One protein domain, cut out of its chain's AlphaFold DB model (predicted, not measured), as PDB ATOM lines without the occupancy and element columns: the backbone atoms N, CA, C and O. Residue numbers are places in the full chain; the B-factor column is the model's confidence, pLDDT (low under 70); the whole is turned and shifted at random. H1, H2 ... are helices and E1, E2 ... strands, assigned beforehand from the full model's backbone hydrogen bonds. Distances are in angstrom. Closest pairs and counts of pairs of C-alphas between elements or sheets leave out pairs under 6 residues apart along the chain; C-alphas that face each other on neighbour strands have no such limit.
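Overview. This is residues 39 to 98 of the 98 residues of an uncharacterized protein of Colwellia marinimaniae (UniProt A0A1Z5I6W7). A long, strongly twisted ribbon of antiparallel strands has E2 as its spine, with E1 along one side of it and E3 and E4, one after the other, along the other side. The short helix H1 sits by the end of the ribbon where E2 pairs with E3, only grazing the sheet, and beyond E4 a tail, residues 90 to 98, sticks out and makes much of the length. The printed part has 60 residues, with one named helix and four named strands in the order H1 E1 E2 E3 E4, of the mixed class, helices and strands. E1, E2 and E3 form a meander, each strand the antiparallel neighbour of the one before. The whole is extended, with a radius of gyration of the C-alphas of 17.8 A and spans of 62 by 26 by 16 A.

Along the chain. Find C-alpha 39 at (193.691, 271.646, 170.255); from there H1, residues 39 to 46, runs 10.7 A. After a tight link, E1, residues 50 to 56, starts at C-alpha 50, (205.443, 257.321, 170.008), and runs 19.6 A. Next look at E2, residues 59 to 69, the longest strand at 30.9 A. E3, residues 75 to 79, is 12.7 A long. E4, residues 83 to 86, is 10.1 A long and ends at C-alpha 86, (213.609, 238.357, 172.936).

Arrangement. Begin with E2, which has three neighbours in a branched sheet whose edge strands are E1, E3 and E4. On one side of E2, beside its residues 59 to 65, you find E1, forming a hairpin with it at 146 degrees; look for N 54 and O 61 at 2.9 A. On the other side E3, beside residues 64 to 69, forms a second hairpin with E2 at 142 degrees, with N 76 and O 68 at 2.8 A. On that same side E4, beside residues 59 to 62, is antiparallel to E2 at 158 degrees, with N 62 and O 83 at 2.9 A. E1 and E3 are only just apart, closest at 8.2 A. H1 only grazes the sheet with its residues 42 to 46; the closest C-alphas of H1 and E2 are those of Val 46 and Leu 67, 5.2 A apart. H1 and E3 are near each other. In H1, 2 of 4 O i to N i+4 pairs are within hydrogen-bond range, and 3 of 5 O i to N i+3 pairs.

Size, cuts and confidence. The two C-alphas farthest apart are those of Leu 72 and Gly 98, 64.1 A. Without residues 90 to 98, which stand free, the body has 51 residues and spans 43 by 17 by 14 A. The printed part has no cut, and the links between the named elements are tight. The mean pLDDT of the printed part is 80.5; look at residues 89 to 98 for the values under 70.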
ATOM      1  N   GLN A  39     192.666 270.979 171.077       75.56
ATOM      2  CA  GLN A  39     193.691 271.646 170.255       75.56
ATOM      3  C   GLN A  39     195.094 271.604 170.884       75.56
ATOM      4  O   GLN A  39     196.091 271.400 170.193       75.56
ATOM      5  N   SER A  40     195.152 271.759 172.204       73.94
ATOM      6  CA  SER A  40     196.379 271.757 172.993       73.94
ATOM      7  C   SER A  40     197.080 270.388 172.986       73.94
ATOM      8  O   SER A  40     198.298 270.309 172.844       73.94
ATOM      9  N   LEU A  41     196.313 269.292 173.010       76.25
ATOM     10  CA  LEU A  41     196.833 267.925 172.912       76.25
ATOM     11  C   LEU A  41     197.196 267.526 171.478       76.25
ATOM     12  O   LEU A  41     198.094 266.705 171.291       76.25
ATOM     13  N   LYS A  42     196.554 268.119 170.458       77.94
ATOM     14  CA  LYS A  42     196.902 267.874 169.046       77.94
ATOM     15  C   LYS A  42     198.371 268.200 168.778       77.94
ATOM     16  O   LYS A  42     199.063 267.401 168.155       77.94
ATOM     17  N   GLN A  43     198.848 269.344 169.272       74.19
ATOM     18  CA  GLN A  43     200.228 269.787 169.050       74.19
ATOM     19  C   GLN A  43     201.251 268.858 169.705       74.19
ATOM     20  O   GLN A  43     202.267 268.540 169.093       74.19
ATOM     21  N   VAL A  44     200.954 268.374 170.913       79.69
ATOM     22  CA  VAL A  44     201.824 267.432 171.622       79.69
ATOM     23  C   VAL A  44     201.853 266.089 170.895       79.69
ATOM     24  O   VAL A  44     202.922 265.568 170.595       79.69
ATOM     25  N   LEU A  45     200.691 265.527 170.572       80.31
ATOM     26  CA  LEU A  45     200.585 264.132 170.143       80.31
ATOM     27  C   LEU A  45     200.877 263.911 168.651       80.31
ATOM     28  O   LEU A  45     201.483 262.898 168.313       80.31
ATOM     29  N   VAL A  46     200.525 264.846 167.760       78.69
ATOM     30  CA  VAL A  46     200.805 264.714 166.311       78.69
ATOM     31  C   VAL A  46     202.304 264.855 166.003       78.69
ATOM     32  O   VAL A  46     202.801 264.237 165.067       78.69
ATOM     33  N   GLY A  47     203.043 265.641 166.796       76.19
ATOM     34  CA  GLY A  47     204.493 265.826 166.641       76.19
ATOM     35  C   GLY A  47     205.358 264.829 167.419       76.19
ATOM     36  O   GLY A  47     206.579 264.821 167.258       76.19
ATOM     37  N   SER A  48     204.754 263.998 168.271       84.12
ATOM     38  CA  SER A  48     205.489 263.088 169.148       84.12
ATOM     39  C   SER A  48     205.951 261.826 168.425       84.12
ATOM     40  O   SER A  48     205.227 261.237 167.624       84.12
ATOM     41  N   LYS A  49     207.155 261.356 168.771       87.88
ATOM     42  CA  LYS A  49     207.623 260.012 168.417       87.88
ATOM     43  C   LYS A  49     207.105 259.039 169.466       87.88
ATOM     44  O   LYS A  49     207.606 259.024 170.586       87.88
ATOM     45  N   LEU A  50     206.084 258.273 169.110       90.56
ATOM     46  CA  LEU A  50     205.443 257.321 170.008       90.56
ATOM     47  C   LEU A  50     205.799 255.893 169.598       90.56
ATOM     48  O   LEU A  50     205.938 255.594 168.412       90.56
ATOM     49  N   THR A  51     205.890 255.011 170.586       92.56
ATOM     50  CA  THR A  51     206.064 253.573 170.379       92.56
ATOM     51  C   THR A  51     205.019 252.842 171.209       92.56
ATOM     52  O   THR A  51     204.942 253.034 172.421       92.56
ATOM     53  N   LEU A  52     204.198 252.019 170.562       91.81
ATOM     54  CA  LEU A  52     203.280 251.112 171.233       91.81
ATOM     55  C   LEU A  52     204.071 249.880 171.659       91.81
ATOM     56  O   LEU A  52     204.669 249.196 170.827       91.81
ATOM     57  N   LEU A  53     204.058 249.615 172.958       93.38
ATOM     58  CA  LEU A  53     204.700 248.456 173.554       93.38
ATOM     59  C   LEU A  53     203.651 247.368 173.767       93.38
ATOM     60  O   LEU A  53     202.591 247.623 174.338       93.38
ATOM     61  N   ALA A  54     203.957 246.159 173.315       90.88
ATOM     62  CA  ALA A  54     203.183 244.963 173.602       90.88
ATOM     63  C   ALA A  54     204.121 243.845 174.056       90.88
ATOM     64  O   ALA A  54     205.255 243.751 173.591       90.88
ATOM     65  N   GLU A  55     203.643 242.990 174.951       90.88
ATOM     66  CA  GLU A  55     204.398 241.845 175.453       90.88
ATOM     67  C   GLU A  55     203.625 240.562 175.172       90.88
ATOM     68  O   GLU A  55     202.424 240.467 175.436       90.88
ATOM     69  N   ILE A  56     204.317 239.578 174.600       88.50
ATOM     70  CA  ILE A  56     203.771 238.256 174.312       88.50
ATOM     71  C   ILE A  56     204.817 237.226 174.728       88.50
ATOM     72  O   ILE A  56     205.845 237.068 174.071       88.50
ATOM     73  N   SER A  57     204.535 236.490 175.806       91.00
ATOM     74  CA  SER A  57     205.491 235.557 176.413       91.00
ATOM     75  C   SER A  57     206.813 236.269 176.741       91.00
ATOM     76  O   SER A  57     206.816 237.194 177.538       91.00
ATOM     77  N   HIS A  58     207.919 235.851 176.136       90.00
ATOM     78  CA  HIS A  58     209.247 236.425 176.320       90.00
ATOM     79  C   HIS A  58     209.656 237.365 175.178       90.00
ATOM     80  O   HIS A  58     210.836 237.678 175.025       90.00
ATOM     81  N   TYR A  59     208.693 237.817 174.375       90.56
ATOM     82  CA  TYR A  59     208.922 238.805 173.334       90.56
ATOM     83  C   TYR A  59     208.290 240.139 173.704       90.56
ATOM     84  O   TYR A  59     207.100 240.213 174.015       90.56
ATOM     85  N   GLN A  60     209.073 241.203 173.580       92.56
ATOM     86  CA  GLN A  60     208.554 242.560 173.527       92.56
ATOM     87  C   GLN A  60     208.454 242.999 172.071       92.56
ATOM     88  O   GLN A  60     209.399 242.852 171.297       92.56
ATOM     89  N   LEU A  61     207.296 243.532 171.698       93.56
ATOM     90  CA  LEU A  61     207.025 244.087 170.383       93.56
ATOM     91  C   LEU A  61     206.890 245.593 170.514       93.56
ATOM     92  O   LEU A  61     206.044 246.093 171.258       93.56
ATOM     93  N   TRP A  62     207.744 246.312 169.804       94.50
ATOM     94  CA  TRP A  62     207.796 247.763 169.833       94.50
ATOM     95  C   TRP A  62     207.350 248.270 168.468       94.50
ATOM     96  O   TRP A  62     208.059 248.116 167.478       94.50
ATOM     97  N   PHE A  63     206.150 248.840 168.400       94.62
ATOM     98  CA  PHE A  63     205.585 249.375 167.166       94.62
ATOM     99  C   PHE A  63     205.771 250.889 167.144       94.62
ATOM    100  O   PHE A  63     205.152 251.570 167.964       94.62
ATOM    101  N   PRO A  64     206.549 251.457 166.212       94.81
ATOM    102  CA  PRO A  64     206.509 252.893 165.988       94.81
ATOM    103  C   PRO A  64     205.084 253.313 165.608       94.81
ATOM    104  O   PRO A  64     204.447 252.685 164.756       94.81
ATOM    105  N   VAL A  65     204.587 254.371 166.243       91.81
ATOM    106  CA  VAL A  65     203.236 254.898 166.039       91.81
ATOM    107  C   VAL A  65     203.329 256.311 165.494       91.81
ATOM    108  O   VAL A  65     203.954 257.180 166.100       91.81
ATOM    109  N   SER A  66     202.658 256.558 164.372       89.50
ATOM    110  CA  SER A  66     202.341 257.914 163.933       89.50
ATOM    111  C   SER A  66     200.872 258.216 164.200       89.50
ATOM    112  O   SER A  66     199.994 257.393 163.942       89.50
ATOM    113  N   LEU A  67     200.605 259.399 164.748       88.00
ATOM    114  CA  LEU A  67     199.253 259.893 164.981       88.00
ATOM    115  C   LEU A  67     198.927 260.963 163.943       88.00
ATOM    116  O   LEU A  67     199.663 261.937 163.793       88.00
ATOM    117  N   SER A  68     197.808 260.800 163.244       87.31
ATOM    118  CA  SER A  68     197.206 261.856 162.432       87.31
ATOM    119  C   SER A  68     195.804 262.175 162.939       87.31
ATOM    120  O   SER A  68     195.260 261.461 163.782       87.31
ATOM    121  N   LEU A  69     195.221 263.269 162.456       86.62
ATOM    122  CA  LEU A  69     193.822 263.592 162.708       86.62
ATOM    123  C   LEU A  69     193.005 263.255 161.468       86.62
ATOM    124  O   LEU A  69     193.416 263.568 160.349       86.62
ATOM    125  N   ASN A  70     191.856 262.620 161.669       84.25
ATOM    126  CA  ASN A  70     190.884 262.429 160.601       84.25
ATOM    127  C   ASN A  70     190.061 263.715 160.377       84.25
ATOM    128  O   ASN A  70     190.185 264.702 161.105       84.25
ATOM    129  N   ASN A  71     189.183 263.696 159.372       84.19
ATOM    130  CA  ASN A  71     188.316 264.838 159.047       84.19
ATOM    131  C   ASN A  71     187.320 265.193 160.169       84.19
ATOM    132  O   ASN A  71     186.728 266.266 160.123       84.19
ATOM    133  N   LEU A  72     187.130 264.303 161.148       83.75
ATOM    134  CA  LEU A  72     186.271 264.489 162.319       83.75
ATOM    135  C   LEU A  72     187.052 265.012 163.537       83.75
ATOM    136  O   LEU A  72     186.480 265.160 164.607       83.75
ATOM    137  N   GLY A  73     188.356 265.286 163.407       78.69
ATOM    138  CA  GLY A  73     189.179 265.782 164.512       78.69
ATOM    139  C   GLY A  73     189.565 264.718 165.546       78.69
ATOM    140  O   GLY A  73     190.025 265.075 166.635       78.69
ATOM    141  N   GLU A  74     189.418 263.438 165.209       83.88
ATOM    142  CA  GLU A  74     189.793 262.295 166.045       83.88
ATOM    143  C   GLU A  74     191.185 261.775 165.669       83.88
ATOM    144  O   GLU A  74     191.622 261.891 164.518       83.88
ATOM    145  N   PHE A  75     191.883 261.163 166.629       85.25
ATOM    146  CA  PHE A  75     193.168 260.525 166.356       85.25
ATOM    147  C   PHE A  75     193.006 259.265 165.505       85.25
ATOM    148  O   PHE A  75     192.235 258.366 165.828       85.25
ATOM    149  N   SER A  76     193.822 259.169 164.461       87.44
ATOM    150  CA  SER A  76     193.983 257.991 163.620       87.44
ATOM    151  C   SER A  76     195.413 257.464 163.781       87.44
ATOM    152  O   SER A  76     196.345 258.012 163.180       87.44
ATOM    153  N   PRO A  77     195.636 256.460 164.651       88.06
ATOM    154  CA  PRO A  77     196.952 255.873 164.840       88.06
ATOM    155  C   PRO A  77     197.309 254.950 163.678       88.06
ATOM    156  O   PRO A  77     196.523 254.095 163.268       88.06
ATOM    157  N   LYS A  78     198.538 255.074 163.185       90.44
ATOM    158  CA  LYS A  78     199.120 254.158 162.208       90.44
ATOM    159  C   LYS A  78     200.350 253.492 162.808       90.44
ATOM    160  O   LYS A  78     201.299 254.164 163.207       90.44
ATOM    161  N   LEU A  79     200.322 252.163 162.845       91.38
ATOM    162  CA  LEU A  79     201.447 251.346 163.286       91.38
ATOM    163  C   LEU A  79     202.388 251.080 162.110       91.38
ATOM    164  O   LEU A  79     201.941 250.762 161.004       91.38
ATOM    165  N   ALA A  80     203.686 251.222 162.352       90.94
ATOM    166  CA  ALA A  80     204.725 250.762 161.444       90.94
ATOM    167  C   ALA A  80     205.157 249.326 161.789       90.94
ATOM    168  O   ALA A  80     204.638 248.704 162.719       90.94
ATOM    169  N   THR A  81     206.114 248.800 161.024       93.44
ATOM    170  CA  THR A  81     206.755 247.511 161.300       93.44
ATOM    171  C   THR A  81     207.317 247.492 162.719       93.44
ATOM    172  O   THR A  81     208.025 248.424 163.102       93.44
ATOM    173  N   SER A  82     207.005 246.447 163.488       89.44
ATOM    174  CA  SER A  82     207.537 246.290 164.838       89.44
ATOM    175  C   SER A  82     208.975 245.799 164.853       89.44
ATOM    176  O   SER A  82     209.399 244.997 164.019       89.44
ATOM    177  N   GLU A  83     209.683 246.227 165.886       92.44
ATOM    178  CA  GLU A  83     210.881 245.557 166.372       92.44
ATOM    179  C   GLU A  83     210.470 244.486 167.391       92.44
ATOM    180  O   GLU A  83     209.584 244.717 168.219       92.44
ATOM    181  N   ILE A  84     211.082 243.301 167.306       91.00
ATOM    182  CA  ILE A  84     210.811 242.168 168.199       91.00
ATOM    183  C   ILE A  84     212.065 241.903 169.026       91.00
ATOM    184  O   ILE A  84     213.137 241.662 168.473       91.00
ATOM    185  N   ILE A  85     211.914 241.928 170.345       89.50
ATOM    186  CA  ILE A  85     212.999 241.749 171.306       89.50
ATOM    187  C   ILE A  85     212.715 240.489 172.114       89.50
ATOM    188  O   ILE A  85     211.711 240.424 172.816       89.50
ATOM    189  N   ASP A  86     213.604 239.504 172.027       89.12
ATOM    190  CA  ASP A  86     213.609 238.357 172.936       89.12
ATOM    191  C   ASP A  86     214.247 238.774 174.265       89.12
ATOM    192  O   ASP A  86     215.450 239.034 174.336       89.12
ATOM    193  N   VAL A  87     213.442 238.852 175.324       85.38
ATOM    194  CA  VAL A  87     213.912 239.257 176.656       85.38
ATOM    195  C   VAL A  87     214.453 238.091 177.485       85.38
ATOM    196  O   VAL A  87     214.983 238.301 178.574       85.38
ATOM    197  N   THR A  88     214.382 236.858 176.978       83.00
ATOM    198  CA  THR A  88     214.967 235.683 177.645       83.00
ATOM    199  C   THR A  88     216.486 235.683 177.545       83.00
ATOM    200  O   THR A  88     217.168 235.183 178.440       83.00
ATOM    201  N   PHE A  89     217.037 236.240 176.461       57.53
ATOM    202  CA  PHE A  89     218.468 236.189 176.166       57.53
ATOM    203  C   PHE A  89     219.187 237.514 176.461       57.53
ATOM    204  O   PHE A  89     219.943 238.035 175.647       57.53
ATOM    205  N   CYS A  90     219.010 238.054 177.667       53.78
ATOM    206  CA  CYS A  90     219.894 239.092 178.202       53.78
ATOM    207  C   CYS A  90     221.027 238.463 179.039       53.78
ATOM    208  O   CYS A  90     221.074 238.629 180.256       53.78
ATOM    209  N   HIS A  91     221.962 237.742 178.404       43.31
ATOM    210  CA  HIS A  91     223.241 237.408 179.047       43.31
ATOM    211  C   HIS A  91     224.232 238.552 178.794       43.31
ATOM    212  O   HIS A  91     224.764 238.701 177.696       43.31
ATOM    213  N   TRP A  92     224.496 239.364 179.818       43.00
ATOM    214  CA  TRP A  92     225.583 240.341 179.805       43.00
ATOM    215  C   TRP A  92     226.931 239.609 179.784       43.00
ATOM    216  O   TRP A  92     227.469 239.266 180.835       43.00
ATOM    217  N   VAL A  93     227.496 239.353 178.602       44.91
ATOM    218  CA  VAL A  93     228.887 238.889 178.513       44.91
ATOM    219  C   VAL A  93     229.785 240.106 178.691       44.91
ATOM    220  O   VAL A  93     230.024 240.883 177.769       44.91
ATOM    221  N   ASN A  94     230.263 240.293 179.916       47.72
ATOM    222  CA  ASN A  94     231.287 241.277 180.224       47.72
ATOM    223  C   ASN A  94     232.619 240.749 179.667       47.72
ATOM    224  O   ASN A  94     233.282 239.927 180.302       47.72
ATOM    225  N   VAL A  95     232.991 241.166 178.455       49.50
ATOM    226  CA  VAL A  95     234.324 240.882 177.910       49.50
ATOM    227  C   VAL A  95     235.318 241.762 178.665       49.50
ATOM    228  O   VAL A  95     235.623 242.884 178.265       49.50
ATOM    229  N   LYS A  96     235.814 241.261 179.799       45.75
ATOM    230  CA  LYS A  96     237.061 241.762 180.371       45.75
ATOM    231  C   LYS A  96     238.191 241.243 179.489       45.75
ATOM    232  O   LYS A  96     238.505 240.057 179.534       45.75
ATOM    233  N   ASN A  97     238.757 242.133 178.677       45.81
ATOM    234  CA  ASN A  97     240.035 241.897 178.016       45.81
ATOM    235  C   ASN A  97     241.076 241.552 179.091       45.81
ATOM    236  O   ASN A  97     241.297 242.348 180.007       45.81
ATOM    237  N   GLY A  98     241.630 240.343 178.997       47.44
ATOM    238  CA  GLY A  98     242.863 239.946 179.674       47.44
ATOM    239  C   GLY A  98     244.082 240.381 178.880       47.44
ATOM    240  O   GLY A  98     243.949 240.525 177.644       47.44
TER     241      GLY A  98